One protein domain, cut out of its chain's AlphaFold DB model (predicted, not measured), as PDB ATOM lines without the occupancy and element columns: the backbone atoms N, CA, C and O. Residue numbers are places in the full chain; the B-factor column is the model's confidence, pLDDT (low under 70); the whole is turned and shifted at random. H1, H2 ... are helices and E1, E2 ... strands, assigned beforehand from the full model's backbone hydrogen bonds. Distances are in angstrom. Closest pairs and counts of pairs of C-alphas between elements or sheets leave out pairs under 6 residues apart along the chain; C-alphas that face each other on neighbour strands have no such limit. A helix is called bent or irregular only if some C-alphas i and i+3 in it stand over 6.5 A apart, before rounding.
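AT A GLANCE: This is residues 118 to 278 of the 278 residues of an uncharacterized protein of mine drainage metagenome (UniProt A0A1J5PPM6). A strongly twisted sheet of five strands makes the middle of an elongated body, with the long kinked helix H6 running across one face and H5 on that same face over E3. At one end of the body H7 packs on E1 and E5 with short H1 about perpendicular to it; at the other end H2 covers part of the opposite face, at E4 and E3, with H3 next to it. The printed part has 161 residues with seven named helices and five named strands, in the order H1 E1 H2 H3 H4 E2 E3 E4 H5 H6 E5 H7. The sheet, E4 E3 E2 E1 E5, is mixed, and the class is mixed, helices and strands; the whole is compact, with a radius of gyration of the C-alphas of 15.8 A and spans of 49 by 32 by 28 A.

HOW THE PARTS SIT: Start at H1, residues 118 to 123, which touches H7, residues 262 to 273, with Arg 122 and Ser 266 as closest C-alphas, 4.4 A. E1, residues 132 to 136, is parallel to E2, residues 186 to 192 (N 134 and O 188, 2.9 A), and antiparallel to E5, residues 257 to 259 (N 135 and O 257, 2.9 A). Between E1 and E2 in the chain come H2, residues 142 to 152, H3, residues 160 to 164, and H4, residues 177 to 180: a strand-helix-strand unit, two parallel neighbour strands with helices between. E2, E3, residues 198 to 209, and E4, residues 214 to 219, form a meander, each strand the antiparallel neighbour of the one before; look at N 189 and O 201, 2.8 A, and N 206 and O 216, 2.8 A. H2 is on the sheet at a height of 9.0 A; its closest C-alpha to E3 is Leu 152, 5.9 A from that of Glu 209. H3 and H4 only graze the sheet. H5, residues 221 to 225, is over E3, with C-alphas Gly 202 and Trp 221 at 4.4 A. H6, residues 235 to 253, is on the same face, with C-alphas Val 200 and Ala 235 at 5.3 A; it is irregular, C-alphas 241 and 244 being 7.9 A apart. Every O i to N i+4 pair is within hydrogen-bond range in H1, H2, H3, H5 and H7; H6 has 12 of 15, and H4 is too short for one.

IN THESE COORDINATES: Find C-alpha 118 at (91.944, 118.950, 82.844), where H1 begins. E3 runs 26.9 A from (99.519, 116.902, 93.554), bending by 85 degrees at residue 206. H6 spans 23.4 A and H7 16.6 A, ending at C-alpha 273, (95.902, 110.126, 75.625).

THE WHOLE: The C-alphas of Gln 159 and Arg 278, the farthest apart, are 52.6 A from each other. The printed part has no cut. The link from H3 to H4 is long, 12 residues. Mean pLDDT of the printed part is 91.0; residues 272 to 278 are under 70.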
ATOM      1  N   LEU A 118      91.260 119.336  84.079       96.31
ATOM      2  CA  LEU A 118      91.944 118.950  82.844       96.31
ATOM      3  C   LEU A 118      90.961 118.351  81.833       96.31
ATOM      4  O   LEU A 118      91.038 118.682  80.652       96.31
ATOM      5  N   ASP A 119      89.974 117.574  82.282       93.25
ATOM      6  CA  ASP A 119      88.918 117.059  81.410       93.25
ATOM      7  C   ASP A 119      88.004 118.186  80.906       93.25
ATOM      8  O   ASP A 119      87.600 118.176  79.745       93.25
ATOM      9  N   LEU A 120      87.729 119.202  81.734       92.44
ATOM     10  CA  LEU A 120      86.976 120.387  81.305       92.44
ATOM     11  C   LEU A 120      87.740 121.206  80.256       92.44
ATOM     12  O   LEU A 120      87.139 121.649  79.277       92.44
ATOM     13  N   VAL A 121      89.053 121.396  80.433       94.69
ATOM     14  CA  VAL A 121      89.910 122.069  79.441       94.69
ATOM     15  C   VAL A 121      89.974 121.262  78.149       94.69
ATOM     16  O   VAL A 121      89.898 121.837  77.067       94.69
ATOM     17  N   ARG A 122      90.080 119.934  78.249       90.88
ATOM     18  CA  ARG A 122      90.085 119.025  77.100       90.88
ATOM     19  C   ARG A 122      88.796 119.148  76.289       90.88
ATOM     20  O   ARG A 122      88.858 119.310  75.079       90.88
ATOM     21  N   GLU A 123      87.644 119.098  76.951       85.50
ATOM     22  CA  GLU A 123      86.337 119.101  76.284       85.50
ATOM     23  C   GLU A 123      85.918 120.479  75.764       85.50
ATOM     24  O   GLU A 123      85.365 120.592  74.670       85.50
ATOM     25  N   CYS A 124      86.153 121.531  76.548       86.56
ATOM     26  CA  CYS A 124      85.583 122.853  76.304       86.56
ATOM     27  C   CYS A 124      86.597 123.982  76.580       86.56
ATOM     28  O   CYS A 124      86.299 124.883  77.373       86.56
ATOM     29  N   PRO A 125      87.765 124.026  75.904       91.62
ATOM     30  CA  PRO A 125      88.810 125.012  76.203       91.62
ATOM     31  C   PRO A 125      88.339 126.461  76.009       91.62
ATOM     32  O   PRO A 125      88.794 127.358  76.710       91.62
ATOM     33  N   LYS A 126      87.378 126.698  75.103       88.19
ATOM     34  CA  LYS A 126      86.809 128.028  74.818       88.19
ATOM     35  C   LYS A 126      85.972 128.618  75.961       88.19
ATOM     36  O   LYS A 126      85.677 129.805  75.926       88.19
ATOM     37  N   GLN A 127      85.558 127.811  76.943       87.38
ATOM     38  CA  GLN A 127      84.815 128.308  78.110       87.38
ATOM     39  C   GLN A 127      85.727 128.929  79.176       87.38
ATOM     40  O   GLN A 127      85.240 129.548  80.121       87.38
ATOM     41  N   PHE A 128      87.038 128.754  79.037       93.38
ATOM     42  CA  PHE A 128      88.030 129.363  79.906       93.38
ATOM     43  C   PHE A 128      88.432 130.729  79.344       93.38
ATOM     44  O   PHE A 128      88.545 130.915  78.133       93.38
ATOM     45  N   GLY A 129      88.678 131.686  80.235       90.94
ATOM     46  CA  GLY A 129      89.296 132.958  79.869       90.94
ATOM     47  C   GLY A 129      90.792 132.811  79.538       90.94
ATOM     48  O   GLY A 129      91.317 131.696  79.472       90.94
ATOM     49  N   PRO A 130      91.518 133.928  79.349       93.94
ATOM     50  CA  PRO A 130      92.953 133.910  79.061       93.94
ATOM     51  C   PRO A 130      93.776 133.515  80.302       93.94
ATOM     52  O   PRO A 130      94.281 134.368  81.032       93.94
ATOM     53  N   ILE A 131      93.906 132.208  80.541       97.25
ATOM     54  CA  ILE A 131      94.630 131.618  81.673       97.25
ATOM     55  C   ILE A 131      95.634 130.554  81.213       97.25
ATOM     56  O   ILE A 131      95.372 129.812  80.268       97.25
ATOM     57  N   GLY A 132      96.774 130.462  81.900       97.88
ATOM     58  CA  GLY A 132      97.751 129.392  81.677       97.88
ATOM     59  C   GLY A 132      97.662 128.228  82.644       97.88
ATOM     60  O   GLY A 132      96.980 128.277  83.668       97.88
ATOM     61  N   PHE A 133      98.458 127.209  82.345       98.25
ATOM     62  CA  PHE A 133      98.628 126.016  83.161       98.25
ATOM     63  C   PHE A 133     100.116 125.702  83.260       98.25
ATOM     64  O   PHE A 133     100.795 125.578  82.242       98.25
ATOM     65  N   VAL A 134     100.622 125.597  84.483       97.81
ATOM     66  CA  VAL A 134     102.026 125.291  84.763       97.81
ATOM     67  C   VAL A 134     102.082 123.992  85.539       97.81
ATOM     68  O   VAL A 134     101.462 123.884  86.590       97.81
ATOM     69  N   PHE A 135     102.835 123.022  85.041       97.38
ATOM     70  CA  PHE A 135     103.101 121.763  85.724       97.38
ATOM     71  C   PHE A 135     104.546 121.775  86.200       97.38
ATOM     72  O   PHE A 135     105.442 122.085  85.415       97.38
ATOM     73  N   ALA A 136     104.794 121.444  87.465       95.62
ATOM     74  CA  ALA A 136     106.141 121.424  88.024       95.62
ATOM     75  C   ALA A 136     106.291 120.362  89.121       95.62
ATOM     76  O   ALA A 136     105.354 120.077  89.863       95.62
ATOM     77  N   ASN A 137     107.490 119.795  89.229       94.25
ATOM     78  CA  ASN A 137     107.886 118.844  90.276       94.25
ATOM     79  C   ASN A 137     109.295 119.114  90.843       94.25
ATOM     80  O   ASN A 137     109.745 118.417  91.751       94.25
ATOM     81  N   LEU A 138     109.994 120.124  90.316       91.00
ATOM     82  CA  LEU A 138     111.312 120.555  90.769       91.00
ATOM     83  C   LEU A 138     111.200 121.931  91.413       91.00
ATOM     84  O   LEU A 138     110.670 122.868  90.819       91.00
ATOM     85  N   ALA A 139     111.671 122.034  92.652       89.69
ATOM     86  CA  ALA A 139     111.653 123.280  93.394       89.69
ATOM     87  C   ALA A 139     112.969 124.008  93.146       89.69
ATOM     88  O   ALA A 139     114.032 123.401  93.269       89.69
ATOM     89  N   SER A 140     112.898 125.309  92.868       92.06
ATOM     90  CA  SER A 140     114.090 126.151  92.829       92.06
ATOM     91  C   SER A 140     114.817 126.099  94.174       92.06
ATOM     92  O   SER A 140     114.193 126.139  95.245       92.06
ATOM     93  N   THR A 141     116.140 126.038  94.118       93.94
ATOM     94  CA  THR A 141     117.018 126.088  95.287       93.94
ATOM     95  C   THR A 141     116.948 127.456  95.967       93.94
ATOM     96  O   THR A 141     116.483 128.452  95.398       93.94
ATOM     97  N   LYS A 142     117.403 127.527  97.220       94.38
ATOM     98  CA  LYS A 142     117.428 128.789  97.969       94.38
ATOM     99  C   LYS A 142     118.359 129.803  97.301       94.38
ATOM    100  O   LYS A 142     118.045 130.989  97.244       94.38
ATOM    101  N   GLU A 143     119.475 129.324  96.773       94.75
ATOM    102  CA  GLU A 143     120.500 130.097  96.084       94.75
ATOM    103  C   GLU A 143     119.953 130.698  94.783       94.75
ATOM    104  O   GLU A 143     120.078 131.906  94.578       94.75
ATOM    105  N   GLU A 144     119.261 129.899  93.964       94.06
ATOM    106  CA  GLU A 144     118.606 130.369  92.732       94.06
ATOM    107  C   GLU A 144     117.563 131.449  93.023       94.06
ATOM    108  O   GLU A 144     117.538 132.489  92.363       94.06
ATOM    109  N   LYS A 145     116.730 131.250  94.053       94.56
ATOM    110  CA  LYS A 145     115.729 132.246  94.466       94.56
ATOM    111  C   LYS A 145     116.381 133.540  94.936       94.56
ATOM    112  O   LYS A 145     115.934 134.627  94.571       94.56
ATOM    113  N   LEU A 146     117.448 133.443  95.729       94.00
ATOM    114  CA  LEU A 146     118.169 134.611  96.230       94.00
ATOM    115  C   LEU A 146     118.844 135.381  95.089       94.00
ATOM    116  O   LEU A 146     118.803 136.612  95.072       94.00
ATOM    117  N   GLN A 147     119.424 134.670  94.124       94.38
ATOM    118  CA  GLN A 147     120.002 135.263  92.923       94.38
ATOM    119  C   GLN A 147     118.934 135.963  92.075       94.38
ATOM    120  O   GLN A 147     119.119 137.128  91.723       94.38
ATOM    121  N   ALA A 148     117.797 135.307  91.821       94.50
ATOM    122  CA  ALA A 148     116.687 135.896  91.076       94.50
ATOM    123  C   ALA A 148     116.171 137.179  91.752       94.50
ATOM    124  O   ALA A 148     115.982 138.197  91.089       94.50
ATOM    125  N   ARG A 149     116.012 137.178  93.087       95.00
ATOM    126  CA  ARG A 149     115.624 138.377  93.855       95.00
ATOM    127  C   ARG A 149     116.642 139.506  93.707       95.00
ATOM    128  O   ARG A 149     116.250 140.653  93.514       95.00
ATOM    129  N   ARG A 150     117.941 139.203  93.812       94.25
ATOM    130  CA  ARG A 150     119.015 140.203  93.687       94.25
ATOM    131  C   ARG A 150     119.007 140.872  92.317       94.25
ATOM    132  O   ARG A 150     119.142 142.086  92.262       94.25
ATOM    133  N   ILE A 151     118.826 140.099  91.248       93.19
ATOM    134  CA  ILE A 151     118.804 140.626  89.878       93.19
ATOM    135  C   ILE A 151     117.520 141.419  89.628       93.19
ATOM    136  O   ILE A 151     117.576 142.516  89.089       93.19
ATOM    137  N   LEU A 152     116.364 140.938  90.091       93.12
ATOM    138  CA  LEU A 152     115.117 141.687  89.932       93.12
ATOM    139  C   LEU A 152     115.162 143.050  90.655       93.12
ATOM    140  O   LEU A 152     114.639 144.032  90.141       93.12
ATOM    141  N   LYS A 153     115.842 143.138  91.808       93.62
ATOM    142  CA  LYS A 153     116.027 144.397  92.559       93.62
ATOM    143  C   LYS A 153     116.825 145.462  91.809       93.62
ATOM    144  O   LYS A 153     116.726 146.630  92.170       93.62
ATOM    145  N   THR A 154     117.633 145.086  90.819       91.00
ATOM    146  CA  THR A 154     118.401 146.054  90.024       91.00
ATOM    147  C   THR A 154     117.626 146.566  88.811       91.00
ATOM    148  O   THR A 154     118.085 147.504  88.159       91.00
ATOM    149  N   GLN A 155     116.455 145.996  88.502       88.75
ATOM    150  CA  GLN A 155     115.612 146.477  87.413       88.75
ATOM    151  C   GLN A 155     114.975 147.832  87.752       88.75
ATOM    152  O   GLN A 155     114.457 148.056  88.848       88.75
ATOM    153  N   ALA A 156     114.966 148.736  86.772       82.00
ATOM    154  CA  ALA A 156     114.334 150.040  86.912       82.00
ATOM    155  C   ALA A 156     112.823 149.905  87.176       82.00
ATOM    156  O   ALA A 156     112.125 149.157  86.494       82.00
ATOM    157  N   GLY A 157     112.311 150.664  88.148       84.12
ATOM    158  CA  GLY A 157     110.882 150.707  88.474       84.12
ATOM    159  C   GLY A 157     110.392 149.619  89.435       84.12
ATOM    160  O   GLY A 157     109.209 149.620  89.772       84.12
ATOM    161  N   VAL A 158     111.269 148.732  89.920       87.44
ATOM    162  CA  VAL A 158     110.911 147.724  90.928       87.44
ATOM    163  C   VAL A 158     111.371 148.168  92.317       87.44
ATOM    164  O   VAL A 158     112.537 148.491  92.530       87.44
ATOM    165  N   GLN A 159     110.456 148.182  93.289       89.50
ATOM    166  CA  GLN A 159     110.788 148.495  94.679       89.50
ATOM    167  C   GLN A 159     111.327 147.248  95.386       89.50
ATOM    168  O   GLN A 159     110.700 146.191  95.357       89.50
ATOM    169  N   ALA A 160     112.463 147.369  96.081       88.62
ATOM    170  CA  ALA A 160     113.093 146.230  96.760       88.62
ATOM    171  C   ALA A 160     112.157 145.538  97.765       88.62
ATOM    172  O   ALA A 160     112.167 144.312  97.867       88.62
ATOM    173  N   LYS A 161     111.310 146.323  98.443       90.38
ATOM    174  CA  LYS A 161     110.306 145.829  99.387       90.38
ATOM    175  C   LYS A 161     109.258 144.937  98.714       90.38
ATOM    176  O   LYS A 161     108.957 143.870  99.232       90.38
ATOM    177  N   ASP A 162     108.772 145.325  97.534       90.25
ATOM    178  CA  ASP A 162     107.777 144.540  96.789       90.25
ATOM    179  C   ASP A 162     108.316 143.171  96.380       90.25
ATOM    180  O   ASP A 162     107.540 142.237  96.200       90.25
ATOM    181  N   ILE A 163     109.637 143.056  96.214       90.94
ATOM    182  CA  ILE A 163     110.302 141.784  95.952       90.94
ATOM    183  C   ILE A 163     110.427 140.999  97.252       90.94
ATOM    184  O   ILE A 163     110.062 139.829  97.275       90.94
ATOM    185  N   ASP A 164     110.936 141.609  98.323       90.81
ATOM    186  CA  ASP A 164     111.185 140.935  99.606       90.81
ATOM    187  C   ASP A 164     109.919 140.354 100.239       90.81
ATOM    188  O   ASP A 164     109.972 139.257 100.791       90.81
ATOM    189  N   ASP A 165     108.777 141.016 100.055       92.31
ATOM    190  CA  ASP A 165     107.479 140.558 100.557       92.31
ATOM    191  C   ASP A 165     106.902 139.364  99.759       92.31
ATOM    192  O   ASP A 165     105.888 138.778 100.150       92.31
ATOM    193  N   LEU A 166     107.515 138.973  98.633       92.56
ATOM    194  CA  LEU A 166     107.051 137.821  97.857       92.56
ATOM    195  C   LEU A 166     107.405 136.497  98.538       92.56
ATOM    196  O   LEU A 166     108.522 136.336  99.026       92.56
ATOM    197  N   PRO A 167     106.507 135.502  98.496       93.44
ATOM    198  CA  PRO A 167     106.773 134.181  99.048       93.44
ATOM    199  C   PRO A 167     107.781 133.393  98.197       93.44
ATOM    200  O   PRO A 167     107.744 133.437  96.966       93.44
ATOM    201  N   ASP A 168     108.637 132.601  98.844       93.25
ATOM    202  CA  ASP A 168     109.631 131.760  98.164       93.25
ATOM    203  C   ASP A 168     108.994 130.659  97.307       93.25
ATOM    204  O   ASP A 168     109.579 130.241  96.309       93.25
ATOM    205  N   GLU A 169     107.804 130.170  97.659       92.12
ATOM    206  CA  GLU A 169     107.045 129.245  96.811       92.12
ATOM    207  C   GLU A 169     106.373 129.933  95.614       92.12
ATOM    208  O   GLU A 169     105.635 129.294  94.867       92.12
ATOM    209  N   GLY A 170     106.518 131.251  95.476       92.94
ATOM    210  CA  GLY A 170     106.030 132.032  94.343       92.94
ATOM    211  C   GLY A 170     107.082 132.300  93.276       92.94
ATOM    212  O   GLY A 170     106.760 132.989  92.308       92.94
ATOM    213  N   ILE A 171     108.304 131.791  93.446       95.56
ATOM    214  CA  ILE A 171     109.437 132.044  92.556       95.56
ATOM    215  C   ILE A 171     109.711 130.789  91.734       95.56
ATOM    216  O   ILE A 171     110.106 129.760  92.278       95.56
ATOM    217  N   PHE A 172     109.523 130.912  90.426       95.31
ATOM    218  CA  PHE A 172     109.854 129.895  89.435       95.31
ATOM    219  C   PHE A 172     111.129 130.345  88.727       95.31
ATOM    220  O   PHE A 172     111.175 131.481  88.265       95.31
ATOM    221  N   THR A 173     112.155 129.501  88.646       94.56
ATOM    222  CA  THR A 173     113.439 129.826  87.993       94.56
ATOM    223  C   THR A 173     113.756 128.828  86.884       94.56
ATOM    224  O   THR A 173     113.160 127.753  86.839       94.56
ATOM    225  N   GLY A 174     114.698 129.174  86.000       91.06
ATOM    226  CA  GLY A 174     115.212 128.244  84.989       91.06
ATOM    227  C   GLY A 174     114.288 128.011  83.790       91.06
ATOM    228  O   GLY A 174     114.426 126.995  83.116       91.06
ATOM    229  N   TRP A 175     113.350 128.924  83.531       93.56
ATOM    230  CA  TRP A 175     112.485 128.873  82.351       93.56
ATOM    231  C   TRP A 175     113.122 129.577  81.159       93.56
ATOM    232  O   TRP A 175     113.818 130.584  81.314       93.56
ATOM    233  N   ASP A 176     112.858 129.078  79.955       91.69
ATOM    234  CA  ASP A 176     113.466 129.640  78.754       91.69
ATOM    235  C   ASP A 176     112.889 131.029  78.447       91.69
ATOM    236  O   ASP A 176     111.712 131.313  78.686       91.69
ATOM    237  N   LYS A 177     113.700 131.913  77.853       89.31
ATOM    238  CA  LYS A 177     113.259 133.276  77.488       89.31
ATOM    239  C   LYS A 177     112.016 133.274  76.590       89.31
ATOM    240  O   LYS A 177     111.149 134.134  76.734       89.31
ATOM    241  N   GLU A 178     111.904 132.294  75.698       88.81
ATOM    242  CA  GLU A 178     110.737 132.111  74.826       88.81
ATOM    243  C   GLU A 178     109.482 131.657  75.590       88.81
ATOM    244  O   GLU A 178     108.357 131.983  75.205       88.81
ATOM    245  N   GLU A 179     109.643 130.906  76.681       90.25
ATOM    246  CA  GLU A 179     108.537 130.513  77.562       90.25
ATOM    247  C   GLU A 179     108.065 131.704  78.394       90.25
ATOM    248  O   GLU A 179     106.860 131.927  78.508       90.25
ATOM    249  N   LEU A 180     108.996 132.526  78.887       91.81
ATOM    250  CA  LEU A 180     108.666 133.765  79.594       91.81
ATOM    251  C   LEU A 180     107.827 134.718  78.738       91.81
ATOM    252  O   LEU A 180     106.848 135.276  79.228       91.81
ATOM    253  N   GLY A 181     108.158 134.860  77.451       90.81
ATOM    254  CA  GLY A 181     107.387 135.691  76.519       90.81
ATOM    255  C   GLY A 181     105.944 135.217  76.300       90.81
ATOM    256  O   GLY A 181     105.097 136.000  75.876       90.81
ATOM    257  N   ARG A 182     105.646 133.950  76.611       93.69
ATOM    258  CA  ARG A 182     104.310 133.344  76.494       93.69
ATOM    259  C   ARG A 182     103.607 133.186  77.841       93.69
ATOM    260  O   ARG A 182     102.505 132.639  77.887       93.69
ATOM    261  N   TRP A 183     104.225 133.621  78.937       94.94
ATOM    262  CA  TRP A 183     103.698 133.377  80.271       94.94
ATOM    263  C   TRP A 183     102.469 134.253  80.553       94.94
ATOM    264  O   TRP A 183     102.547 135.481  80.474       94.94
ATOM    265  N   PRO A 184     101.319 133.665  80.916       94.75
ATOM    266  CA  PRO A 184     100.102 134.436  81.115       94.75
ATOM    267  C   PRO A 184     100.089 135.151  82.468       94.75
ATOM    268  O   PRO A 184     100.647 134.685  83.460       94.75
ATOM    269  N   ALA A 185      99.370 136.272  82.545       96.25
ATOM    270  CA  ALA A 185      99.280 137.080  83.764       96.25
ATOM    271  C   ALA A 185      98.690 136.317  84.971       96.25
ATOM    272  O   ALA A 185      98.959 136.658  86.126       96.25
ATOM    273  N   SER A 186      97.864 135.300  84.718       97.69
ATOM    274  CA  SER A 186      97.332 134.374  85.721       97.69
ATOM    275  C   SER A 186      97.383 132.945  85.192       97.69
ATOM    276  O   SER A 186      97.212 132.712  83.994       97.69
ATOM    277  N   PHE A 187      97.626 131.988  86.081       98.12
ATOM    278  CA  PHE A 187      97.723 130.577  85.717       98.12
ATOM    279  C   PHE A 187      97.360 129.653  86.879       98.12
ATOM    280  O   PHE A 187      97.383 130.054  88.046       98.12
ATOM    281  N   ILE A 188      97.037 128.404  86.548       98.38
ATOM    282  CA  ILE A 188      96.896 127.312  87.512       98.38
ATOM    283  C   ILE A 188      98.203 126.531  87.554       98.38
ATOM    284  O   ILE A 188      98.666 126.016  86.541       98.38
ATOM    285  N   GLU A 189      98.794 126.449  88.732       98.06
ATOM    286  CA  GLU A 189      99.949 125.614  89.021       98.06
ATOM    287  C   GLU A 189      99.493 124.228  89.481       98.06
ATOM    288  O   GLU A 189      98.702 124.109  90.418       98.06
ATOM    289  N   PHE A 190     100.050 123.200  88.851       98.12
ATOM    290  CA  PHE A 190      99.998 121.795  89.223       98.12
ATOM    291  C   PHE A 190     101.379 121.409  89.754       98.12
ATOM    292  O   PHE A 190     102.294 121.098  88.988       98.12
ATOM    293  N   TRP A 191     101.539 121.479  91.071       97.19
ATOM    294  CA  TRP A 191     102.784 121.165  91.760       97.19
ATOM    295  C   TRP A 191     102.753 119.734  92.293       97.19
ATOM    296  O   TRP A 191     101.953 119.422  93.175       97.19
ATOM    297  N   ILE A 192     103.631 118.865  91.799       95.81
ATOM    298  CA  ILE A 192     103.778 117.497  92.302       95.81
ATOM    299  C   ILE A 192     104.949 117.464  93.276       95.81
ATOM    300  O   ILE A 192     106.096 117.703  92.911       95.81
ATOM    301  N   SER A 193     104.659 117.167  94.539       94.31
ATOM    302  CA  SER A 193     105.704 117.015  95.555       94.31
ATOM    303  C   SER A 193     106.589 115.794  95.296       94.31
ATOM    304  O   SER A 193     106.189 114.846  94.628       94.31
ATOM    305  N   SER A 194     107.752 115.744  95.947       90.12
ATOM    306  CA  SER A 194     108.637 114.568  95.929       90.12
ATOM    307  C   SER A 194     107.984 113.274  96.434       90.12
ATOM    308  O   SER A 194     108.487 112.190  96.161       90.12
ATOM    309  N   ARG A 195     106.861 113.372  97.162       91.25
ATOM    310  CA  ARG A 195     106.056 112.227  97.621       91.25
ATOM    311  C   ARG A 195     104.949 111.826  96.637       91.25
ATOM    312  O   ARG A 195     104.138 110.976  96.975       91.25
ATOM    313  N   GLY A 196     104.867 112.466  95.470       91.31
ATOM    314  CA  GLY A 196     103.846 112.200  94.450       91.31
ATOM    315  C   GLY A 196     102.506 112.908  94.672       91.31
ATOM    316  O   GLY A 196     101.629 112.819  93.822       91.31
ATOM    317  N   ASN A 197     102.327 113.652  95.769       95.69
ATOM    318  CA  ASN A 197     101.082 114.392  95.997       95.69
ATOM    319  C   ASN A 197     100.988 115.605  95.064       95.69
ATOM    320  O   ASN A 197     101.913 116.426  95.053       95.69
ATOM    321  N   LEU A 198      99.860 115.735  94.361       97.56
ATOM    322  CA  LEU A 198      99.519 116.902  93.554       97.56
ATOM    323  C   LEU A 198      98.922 118.018  94.426       97.56
ATOM    324  O   LEU A 198      98.000 117.802  95.211       97.56
ATOM    325  N   TYR A 199      99.415 119.236  94.236       97.38
ATOM    326  CA  TYR A 199      98.888 120.468  94.805       97.38
ATOM    327  C   TYR A 199      98.480 121.407  93.676       97.38
ATOM    328  O   TYR A 199      99.248 121.647  92.746       97.38
ATOM    329  N   VAL A 200      97.280 121.973  93.784       98.00
ATOM    330  CA  VAL A 200      96.728 122.877  92.771       98.00
ATOM    331  C   VAL A 200      96.642 124.280  93.351       98.00
ATOM    332  O   VAL A 200      95.935 124.512  94.334       98.00
ATOM    333  N   CYS A 201      97.366 125.222  92.753       96.94
ATOM    334  CA  CYS A 201      97.439 126.602  93.224       96.94
ATOM    335  C   CYS A 201      97.070 127.579  92.111       96.94
ATOM    336  O   CYS A 201      97.557 127.494  90.992       96.94
ATOM    337  N   GLY A 202      96.234 128.564  92.428       97.69
ATOM    338  CA  GLY A 202      95.978 129.684  91.530       97.69
ATOM    339  C   GLY A 202      97.059 130.733  91.729       97.69
ATOM    340  O   GLY A 202      97.328 131.119  92.870       97.69
ATOM    341  N   ARG A 203      97.688 131.188  90.648       97.75
ATOM    342  CA  ARG A 203      98.814 132.121  90.686       97.75
ATOM    343  C   ARG A 203      98.525 133.355  89.845       97.75
ATOM    344  O   ARG A 203      97.921 133.271  88.778       97.75
ATOM    345  N   ARG A 204      99.005 134.499  90.330       97.25
ATOM    346  CA  ARG A 204      99.068 135.756  89.579       97.25
ATOM    347  C   ARG A 204     100.518 136.196  89.477       97.25
ATOM    348  O   ARG A 204     101.205 136.269  90.499       97.25
ATOM    349  N   VAL A 205     100.961 136.500  88.263       96.94
ATOM    350  CA  VAL A 205     102.308 137.017  88.020       96.94
ATOM    351  C   VAL A 205     102.407 138.458  88.516       96.94
ATOM    352  O   VAL A 205     101.482 139.257  88.356       96.94
ATOM    353  N   ARG A 206     103.531 138.774  89.156       96.25
ATOM    354  CA  ARG A 206     103.888 140.116  89.624       96.25
ATOM    355  C   ARG A 206     105.051 140.689  88.836       96.25
ATOM    356  O   ARG A 206     104.970 141.841  88.429       96.25
ATOM    357  N   PHE A 207     106.083 139.883  88.608       95.88
ATOM    358  CA  PHE A 207     107.292 140.314  87.919       95.88
ATOM    359  C   PHE A 207     107.881 139.188  87.071       95.88
ATOM    360  O   PHE A 207     107.679 138.003  87.356       95.88
ATOM    361  N   PHE A 208     108.656 139.596  86.071       93.94
ATOM    362  CA  PHE A 208     109.492 138.731  85.253       93.94
ATOM    363  C   PHE A 208     110.946 139.175  85.377       93.94
ATOM    364  O   PHE A 208     111.237 140.368  85.335       93.94
ATOM    365  N   GLU A 209     111.858 138.213  85.471       92.19
ATOM    366  CA  GLU A 209     113.289 138.452  85.315       92.19
ATOM    367  C   GLU A 209     113.812 137.598  84.146       92.19
ATOM    368  O   GLU A 209     114.066 136.400  84.315       92.19
ATOM    369  N   PRO A 210     113.920 138.167  82.932       87.12
ATOM    370  CA  PRO A 210     114.264 137.399  81.741       87.12
ATOM    371  C   PRO A 210     115.711 136.900  81.682       87.12
ATOM    372  O   PRO A 210     115.976 135.974  80.915       87.12
ATOM    373  N   ASN A 211     116.660 137.462  82.437       85.44
ATOM    374  CA  ASN A 211     118.052 137.001  82.381       85.44
ATOM    375  C   ASN A 211     118.243 135.683  83.128       85.44
ATOM    376  O   ASN A 211     119.017 134.843  82.675       85.44
ATOM    377  N   THR A 212     117.513 135.475  84.226       86.12
ATOM    378  CA  THR A 212     117.525 134.214  84.989       86.12
ATOM    379  C   THR A 212     116.359 133.283  84.676       86.12
ATOM    380  O   THR A 212     116.163 132.288  85.379       86.12
ATOM    381  N   GLY A 213     115.536 133.603  83.675       92.44
ATOM    382  CA  GLY A 213     114.392 132.754  83.354       92.44
ATOM    383  C   GLY A 213     113.377 132.692  84.499       92.44
ATOM    384  O   GLY A 213     112.875 131.613  84.812       92.44
ATOM    385  N   SER A 214     113.192 133.792  85.241       95.50
ATOM    386  CA  SER A 214     112.474 133.772  86.519       95.50
ATOM    387  C   SER A 214     111.116 134.464  86.474       95.50
ATOM    388  O   SER A 214     110.966 135.547  85.910       95.50
ATOM    389  N   VAL A 215     110.133 133.851  87.134       96.75
ATOM    390  CA  VAL A 215     108.767 134.364  87.276       96.75
ATOM    391  C   VAL A 215     108.420 134.479  88.745       96.75
ATOM    392  O   VAL A 215     108.540 133.522  89.511       96.75
ATOM    393  N   PHE A 216     107.953 135.661  89.127       97.25
ATOM    394  CA  PHE A 216     107.583 135.992  90.492       97.25
ATOM    395  C   PHE A 216     106.072 136.102  90.602       97.25
ATOM    396  O   PHE A 216     105.430 136.846  89.857       97.25
ATOM    397  N   THR A 217     105.494 135.368  91.544       97.12
ATOM    398  CA  THR A 217     104.046 135.199  91.648       97.12
ATOM    399  C   THR A 217     103.554 135.307  93.080       97.12
ATOM    400  O   THR A 217     104.293 135.113  94.044       97.12
ATOM    401  N   ILE A 218     102.257 135.561  93.208       96.94
ATOM    402  CA  ILE A 218     101.517 135.416  94.460       96.94
ATOM    403  C   ILE A 218     100.408 134.382  94.284       96.94
ATOM    404  O   ILE A 218      99.855 134.221  93.190       96.94
ATOM    405  N   LYS A 219     100.055 133.691  95.372       96.75
ATOM    406  CA  LYS A 219      98.861 132.840  95.401       96.75
ATOM    407  C   LYS A 219      97.621 133.727  95.301       96.75
ATOM    408  O   LYS A 219      97.437 134.646  96.093       96.75
ATOM    409  N   SER A 220      96.771 133.459  94.317       95.75
ATOM    410  CA  SER A 220      95.527 134.190  94.104       95.75
ATOM    411  C   SER A 220      94.507 133.303  93.394       95.75
ATOM    412  O   SER A 220      94.359 133.331  92.172       95.75
ATOM    413  N   TRP A 221      93.781 132.496  94.173       94.31
ATOM    414  CA  TRP A 221      92.697 131.678  93.620       94.31
ATOM    415  C   TRP A 221      91.571 132.542  93.044       94.31
ATOM    416  O   TRP A 221      90.981 132.184  92.033       94.31
ATOM    417  N   SER A 222      91.305 133.705  93.647       92.81
ATOM    418  CA  SER A 222      90.309 134.658  93.152       92.81
ATOM    419  C   SER A 222      90.654 135.201  91.763       92.81
ATOM    420  O   SER A 222      89.762 135.261  90.923       92.81
ATOM    421  N   ALA A 223      91.927 135.522  91.494       91.00
ATOM    422  CA  ALA A 223      92.367 135.982  90.173       91.00
ATOM    423  C   ALA A 223      92.209 134.901  89.098       91.00
ATOM    424  O   ALA A 223      91.868 135.200  87.964       91.00
ATOM    425  N   VAL A 224      92.423 133.636  89.459       94.56
ATOM    426  CA  VAL A 224      92.202 132.503  88.555       94.56
ATOM    427  C   VAL A 224      90.712 132.237  88.339       94.56
ATOM    428  O   VAL A 224      90.295 131.959  87.219       94.56
ATOM    429  N   ARG A 225      89.895 132.339  89.396       93.06
ATOM    430  CA  ARG A 225      88.478 131.947  89.384       93.06
ATOM    431  C   ARG A 225      87.652 132.707  88.349       93.06
ATOM    432  O   ARG A 225      86.741 132.108  87.792       93.06
ATOM    433  N   SER A 226      87.974 133.972  88.066       92.12
ATOM    434  CA  SER A 226      87.286 134.772  87.039       92.12
ATOM    435  C   SER A 226      87.482 134.254  85.614       92.12
ATOM    436  O   SER A 226      86.732 134.642  84.726       92.12
ATOM    437  N   PHE A 227      88.478 133.394  85.384       94.06
ATOM    438  CA  PHE A 227      88.754 132.786  84.082       94.06
ATOM    439  C   PHE A 227      88.228 131.353  83.963       94.06
ATOM    440  O   PHE A 227      88.431 130.727  82.925       94.06
ATOM    441  N   LEU A 228      87.603 130.811  85.010       93.62
ATOM    442  CA  LEU A 228      87.091 129.442  85.003       93.62
ATOM    443  C   LEU A 228      85.600 129.424  84.644       93.62
ATOM    444  O   LEU A 228      84.878 130.348  85.026       93.62
ATOM    445  N   PRO A 229      85.114 128.363  83.975       89.69
ATOM    446  CA  PRO A 229      83.690 128.206  83.710       89.69
ATOM    447  C   PRO A 229      82.871 128.136  85.006       89.69
ATOM    448  O   PRO A 229      83.368 127.775  86.082       89.69
ATOM    449  N   SER A 230      81.579 128.454  84.897       86.31
ATOM    450  CA  SER A 230      80.645 128.292  86.013       86.31
ATOM    451  C   SER A 230      80.644 126.841  86.501       86.31
ATOM    452  O   SER A 230      80.694 125.906  85.706       86.31
ATOM    453  N   GLY A 231      80.629 126.648  87.821       86.94
ATOM    454  CA  GLY A 231      80.698 125.315  88.422       86.94
ATOM    455  C   GLY A 231      82.087 124.667  88.417       86.94
ATOM    456  O   GLY A 231      82.204 123.529  88.861       86.94
ATOM    457  N   ALA A 232      83.149 125.371  87.994       91.19
ATOM    458  CA  ALA A 232      84.498 124.810  88.008       91.19
ATOM    459  C   ALA A 232      84.888 124.254  89.397       91.19
ATOM    460  O   ALA A 232      84.623 124.908  90.427       91.19
ATOM    461  N   PRO A 233      85.553 123.085  89.438       94.62
ATOM    462  CA  PRO A 233      85.903 122.405  90.676       94.62
ATOM    463  C   PRO A 233      86.839 123.244  91.558       94.62
ATOM    464  O   PRO A 233      87.459 124.226  91.136       94.62
ATOM    465  N   LYS A 234      86.898 122.889  92.843       95.00
ATOM    466  CA  LYS A 234      87.821 123.504  93.809       95.00
ATOM    467  C   LYS A 234      89.180 122.808  93.739       95.00
ATOM    468  O   LYS A 234      89.241 121.629  93.417       95.00
ATOM    469  N   ALA A 235      90.242 123.506  94.141       95.75
ATOM    470  CA  ALA A 235      91.623 123.013  94.098       95.75
ATOM    471  C   ALA A 235      91.814 121.586  94.648       95.75
ATOM    472  O   ALA A 235      92.511 120.793  94.031       95.75
ATOM    473  N   LYS A 236      91.161 121.243  95.769       96.38
ATOM    474  CA  LYS A 236      91.232 119.894  96.354       96.38
ATOM    475  C   LYS A 236      90.654 118.816  95.425       96.38
ATOM    476  O   LYS A 236      91.323 117.825  95.178       96.38
ATOM    477  N   ALA A 237      89.462 119.047  94.874       96.94
ATOM    478  CA  ALA A 237      88.827 118.114  93.942       96.94
ATOM    479  C   ALA A 237      89.639 117.973  92.644       96.94
ATOM    480  O   ALA A 237      89.770 116.875  92.120       96.94
ATOM    481  N   ILE A 238      90.243 119.072  92.174       97.88
ATOM    482  CA  ILE A 238      91.161 119.044  91.029       97.88
ATOM    483  C   ILE A 238      92.377 118.179  91.349       97.88
ATOM    484  O   ILE A 238      92.734 117.320  90.558       97.88
ATOM    485  N   ALA A 239      93.007 118.383  92.509       97.44
ATOM    486  CA  ALA A 239      94.184 117.617  92.904       97.44
ATOM    487  C   ALA A 239      93.899 116.108  92.977       97.44
ATOM    488  O   ALA A 239      94.721 115.316  92.531       97.44
ATOM    489  N   GLU A 240      92.735 115.724  93.503       96.38
ATOM    490  CA  GLU A 240      92.303 114.325  93.602       96.38
ATOM    491  C   GLU A 240      91.999 113.720  92.224       96.38
ATOM    492  O   GLU A 240      92.449 112.617  91.925       96.38
ATOM    493  N   ALA A 241      91.281 114.446  91.364       96.06
ATOM    494  CA  ALA A 241      90.884 113.940  90.055       96.06
ATOM    495  C   ALA A 241      92.028 113.956  89.024       96.06
ATOM    496  O   ALA A 241      92.086 113.085  88.162       96.06
ATOM    497  N   ASP A 242      92.939 114.930  89.074       97.00
ATOM    498  CA  ASP A 242      93.919 115.184  88.007       97.00
ATOM    499  C   ASP A 242      95.353 114.736  88.325       97.00
ATOM    500  O   ASP A 242      96.238 114.935  87.490       97.00
ATOM    501  N   ALA A 243      95.595 114.097  89.476       95.81
ATOM    502  CA  ALA A 243      96.929 113.651  89.901       95.81
ATOM    503  C   ALA A 243      97.652 112.800  88.844       95.81
ATOM    504  O   ALA A 243      98.777 113.123  88.453       95.81
ATOM    505  N   ASP A 244      96.995 111.759  88.332       93.25
ATOM    506  CA  ASP A 244      97.606 110.826  87.377       93.25
ATOM    507  C   ASP A 244      97.913 111.503  86.037       93.25
ATOM    508  O   ASP A 244      98.990 111.327  85.465       93.25
ATOM    509  N   VAL A 245      96.996 112.347  85.556       93.69
ATOM    510  CA  VAL A 245      97.160 113.071  84.289       93.69
ATOM    511  C   VAL A 245      98.274 114.112  84.403       93.69
ATOM    512  O   VAL A 245      99.128 114.193  83.520       93.69
ATOM    513  N   ALA A 246      98.318 114.877  85.498       95.25
ATOM    514  CA  ALA A 246      99.389 115.837  85.757       95.25
ATOM    515  C   ALA A 246     100.760 115.147  85.853       95.25
ATOM    516  O   ALA A 246     101.745 115.643  85.299       95.25
ATOM    517  N   THR A 247     100.811 113.976  86.495       93.62
ATOM    518  CA  THR A 247     102.022 113.147  86.580       93.62
ATOM    519  C   THR A 247     102.467 112.682  85.198       93.62
ATOM    520  O   THR A 247     103.641 112.818  84.851       93.62
ATOM    521  N   ALA A 248     101.538 112.203  84.368       91.56
ATOM    522  CA  ALA A 248     101.835 111.765  83.008       91.56
ATOM    523  C   ALA A 248     102.330 112.909  82.106       91.56
ATOM    524  O   ALA A 248     103.221 112.695  81.283       91.56
ATOM    525  N   ILE A 249     101.793 114.125  82.263       92.56
ATOM    526  CA  ILE A 249     102.265 115.318  81.538       92.56
ATOM    527  C   ILE A 249     103.730 115.609  81.880       92.56
ATOM    528  O   ILE A 249     104.545 115.772  80.973       92.56
ATOM    529  N   LEU A 250     104.075 115.630  83.170       90.56
ATOM    530  CA  LEU A 250     105.444 115.894  83.628       90.56
ATOM    531  C   LEU A 250     106.424 114.773  83.265       90.56
ATOM    532  O   LEU A 250     107.574 115.042  82.922       90.56
ATOM    533  N   GLY A 251     105.973 113.518  83.302       87.06
ATOM    534  CA  GLY A 251     106.797 112.367  82.932       87.06
ATOM    535  C   GLY A 251     107.292 112.417  81.483       87.06
ATOM    536  O   GLY A 251     108.380 111.931  81.193       87.06
ATOM    537  N   LYS A 252     106.530 113.045  80.577       82.88
ATOM    538  CA  LYS A 252     106.902 113.184  79.159       82.88
ATOM    539  C   LYS A 252     107.909 114.304  78.900       82.88
ATOM    540  O   LYS A 252     108.674 114.207  77.945       82.88
ATOM    541  N   SER A 253     107.899 115.367  79.703       78.94
ATOM    542  CA  SER A 253     108.756 116.542  79.496       78.94
ATOM    543  C   SER A 253     110.100 116.457  80.211       78.94
ATOM    544  O   SER A 253     111.038 117.136  79.804       78.94
ATOM    545  N   GLY A 254     110.193 115.703  81.313       78.38
ATOM    546  CA  GLY A 254     111.398 115.629  82.153       78.38
ATOM    547  C   GLY A 254     111.740 116.926  82.908       78.38
ATOM    548  O   GLY A 254     112.692 116.949  83.683       78.38
ATOM    549  N   ARG A 255     110.960 117.996  82.710       87.56
ATOM    550  CA  ARG A 255     111.066 119.309  83.365       87.56
ATOM    551  C   ARG A 255     109.683 119.943  83.542       87.56
ATOM    552  O   ARG A 255     108.692 119.413  83.037       87.56
ATOM    553  N   GLY A 256     109.617 121.092  84.218       92.44
ATOM    554  CA  GLY A 256     108.384 121.882  84.299       92.44
ATOM    555  C   GLY A 256     107.839 122.254  82.913       92.44
ATOM    556  O   GLY A 256     108.606 122.463  81.978       92.44
ATOM    557  N   VAL A 257     106.513 122.308  82.771       95.31
ATOM    558  CA  VAL A 257     105.832 122.565  81.490       95.31
ATOM    559  C   VAL A 257     104.856 123.719  81.629       95.31
ATOM    560  O   VAL A 257     104.056 123.744  82.563       95.31
ATOM    561  N   LEU A 258     104.895 124.643  80.671       96.19
ATOM    562  CA  LEU A 258     103.943 125.739  80.538       96.19
ATOM    563  C   LEU A 258     103.039 125.501  79.326       96.19
ATOM    564  O   LEU A 258     103.506 125.406  78.193       96.19
ATOM    565  N   TYR A 259     101.734 125.536  79.566       97.12
ATOM    566  CA  TYR A 259     100.725 125.746  78.536       97.12
ATOM    567  C   TYR A 259     100.166 127.153  78.706       97.12
ATOM    568  O   TYR A 259      99.503 127.462  79.697       97.12
ATOM    569  N   SER A 260     100.455 128.030  77.748       96.19
ATOM    570  CA  SER A 260     100.126 129.458  77.835       96.19
ATOM    571  C   SER A 260      98.631 129.758  77.692       96.19
ATOM    572  O   SER A 260      98.206 130.880  77.960       96.19
ATOM    573  N   SER A 261      97.833 128.777  77.268       96.50
ATOM    574  CA  SER A 261      96.389 128.919  77.083       96.50
ATOM    575  C   SER A 261      95.632 127.598  77.294       96.50
ATOM    576  O   SER A 261      96.229 126.516  77.181       96.50
ATOM    577  N   PRO A 262      94.300 127.651  77.498       96.12
ATOM    578  CA  PRO A 262      93.456 126.457  77.535       96.12
ATOM    579  C   PRO A 262      93.510 125.658  76.229       96.12
ATOM    580  O   PRO A 262      93.520 124.433  76.266       96.12
ATOM    581  N   ALA A 263      93.604 126.337  75.079       91.25
ATOM    582  CA  ALA A 263      93.702 125.687  73.771       91.25
ATOM    583  C   ALA A 263      94.975 124.835  73.662       91.25
ATOM    584  O   ALA A 263      94.895 123.645  73.384       91.25
ATOM    585  N   THR A 264      96.135 125.410  74.004       94.38
ATOM    586  CA  THR A 264      97.417 124.686  73.957       94.38
ATOM    587  C   THR A 264      97.464 123.483  74.899       94.38
ATOM    588  O   THR A 264      98.091 122.478  74.575       94.38
ATOM    589  N   LEU A 265      96.806 123.563  76.064       95.38
ATOM    590  CA  LEU A 265      96.707 122.425  76.977       95.38
ATOM    591  C   LEU A 265      95.743 121.361  76.435       95.38
ATOM    592  O   LEU A 265      96.055 120.177  76.498       95.38
ATOM    593  N   SER A 266      94.594 121.771  75.894       91.88
ATOM    594  CA  SER A 266      93.630 120.853  75.281       91.88
ATOM    595  C   SER A 266      94.288 120.035  74.169       91.88
ATOM    596  O   SER A 266      94.255 118.808  74.228       91.88
ATOM    597  N   ASP A 267      95.008 120.682  73.249       87.81
ATOM    598  CA  ASP A 267      95.732 120.001  72.169       87.81
ATOM    599  C   ASP A 267      96.717 118.948  72.704       87.81
ATOM    600  O   ASP A 267      96.768 117.820  72.208       87.81
ATOM    601  N   ALA A 268      97.462 119.277  73.761       88.88
ATOM    602  CA  ALA A 268      98.411 118.357  74.380       88.88
ATOM    603  C   ALA A 268      97.727 117.177  75.091       88.88
ATOM    604  O   ALA A 268      98.182 116.036  74.974       88.88
ATOM    605  N   LEU A 269      96.618 117.419  75.797       89.06
ATOM    606  CA  LEU A 269      95.815 116.367  76.430       89.06
ATOM    607  C   LEU A 269      95.253 115.407  75.377       89.06
ATOM    608  O   LEU A 269      95.308 114.188  75.541       89.06
ATOM    609  N   LEU A 270      94.772 115.957  74.268       83.88
ATOM    610  CA  LEU A 270      94.218 115.214  73.147       83.88
ATOM    611  C   LEU A 270      95.258 114.340  72.429       83.88
ATOM    612  O   LEU A 270      94.954 113.203  72.074       83.88
ATOM    613  N   GLN A 271      96.489 114.828  72.265       79.69
ATOM    614  CA  GLN A 271      97.602 114.048  71.705       79.69
ATOM    615  C   GLN A 271      98.143 113.006  72.700       79.69
ATOM    616  O   GLN A 271      98.519 111.895  72.323       79.69
ATOM    617  N   GLY A 272      98.189 113.357  73.988       67.50
ATOM    618  CA  GLY A 272      98.829 112.558  75.026       67.50
ATOM    619  C   GLY A 272      98.064 111.299  75.437       67.50
ATOM    620  O   GLY A 272      98.696 110.337  75.872       67.50
ATOM    621  N   TRP A 273      96.741 111.281  75.285       62.53
ATOM    622  CA  TRP A 273      95.902 110.126  75.625       62.53
ATOM    623  C   TRP A 273      96.020 108.971  74.627       62.53
ATOM    624  O   TRP A 273      95.943 107.810  75.024       62.53
ATOM    625  N   SER A 274      96.301 109.254  73.351       49.97
ATOM    626  CA  SER A 274      96.558 108.210  72.350       49.97
ATOM    627  C   SER A 274      97.795 107.360  72.673       49.97
ATOM    628  O   SER A 274      97.892 106.231  72.198       49.97
ATOM    629  N   SER A 275      98.725 107.884  73.483       46.75
ATOM    630  CA  SER A 275      99.934 107.176  73.918       46.75
ATOM    631  C   SER A 275      99.805 106.496  75.286       46.75
ATOM    632  O   SER A 275     100.696 105.743  75.644       46.75
ATOM    633  N   LEU A 276      98.769 106.814  76.073       42.75
ATOM    634  CA  LEU A 276      98.505 106.206  77.389       42.75
ATOM    635  C   LEU A 276      97.600 104.965  77.287       42.75
ATOM    636  O   LEU A 276      97.501 104.207  78.243       42.75
ATOM    637  N   MET A 277      96.940 104.765  76.139       37.94
ATOM    638  CA  MET A 277      96.080 103.605  75.846       37.94
ATOM    639  C   MET A 277      96.749 102.540  74.951       37.94
ATOM    640  O   MET A 277      96.058 101.674  74.417       37.94
ATOM    641  N   ARG A 278      98.070 102.613  74.753       34.94
ATOM    642  CA  ARG A 278      98.887 101.537  74.168       34.94
ATOM    643  C   ARG A 278      99.796 100.974  75.244       34.94
ATOM    644  O   ARG A 278     100.004  99.745  75.216       34.94
TER     645      ARG A 278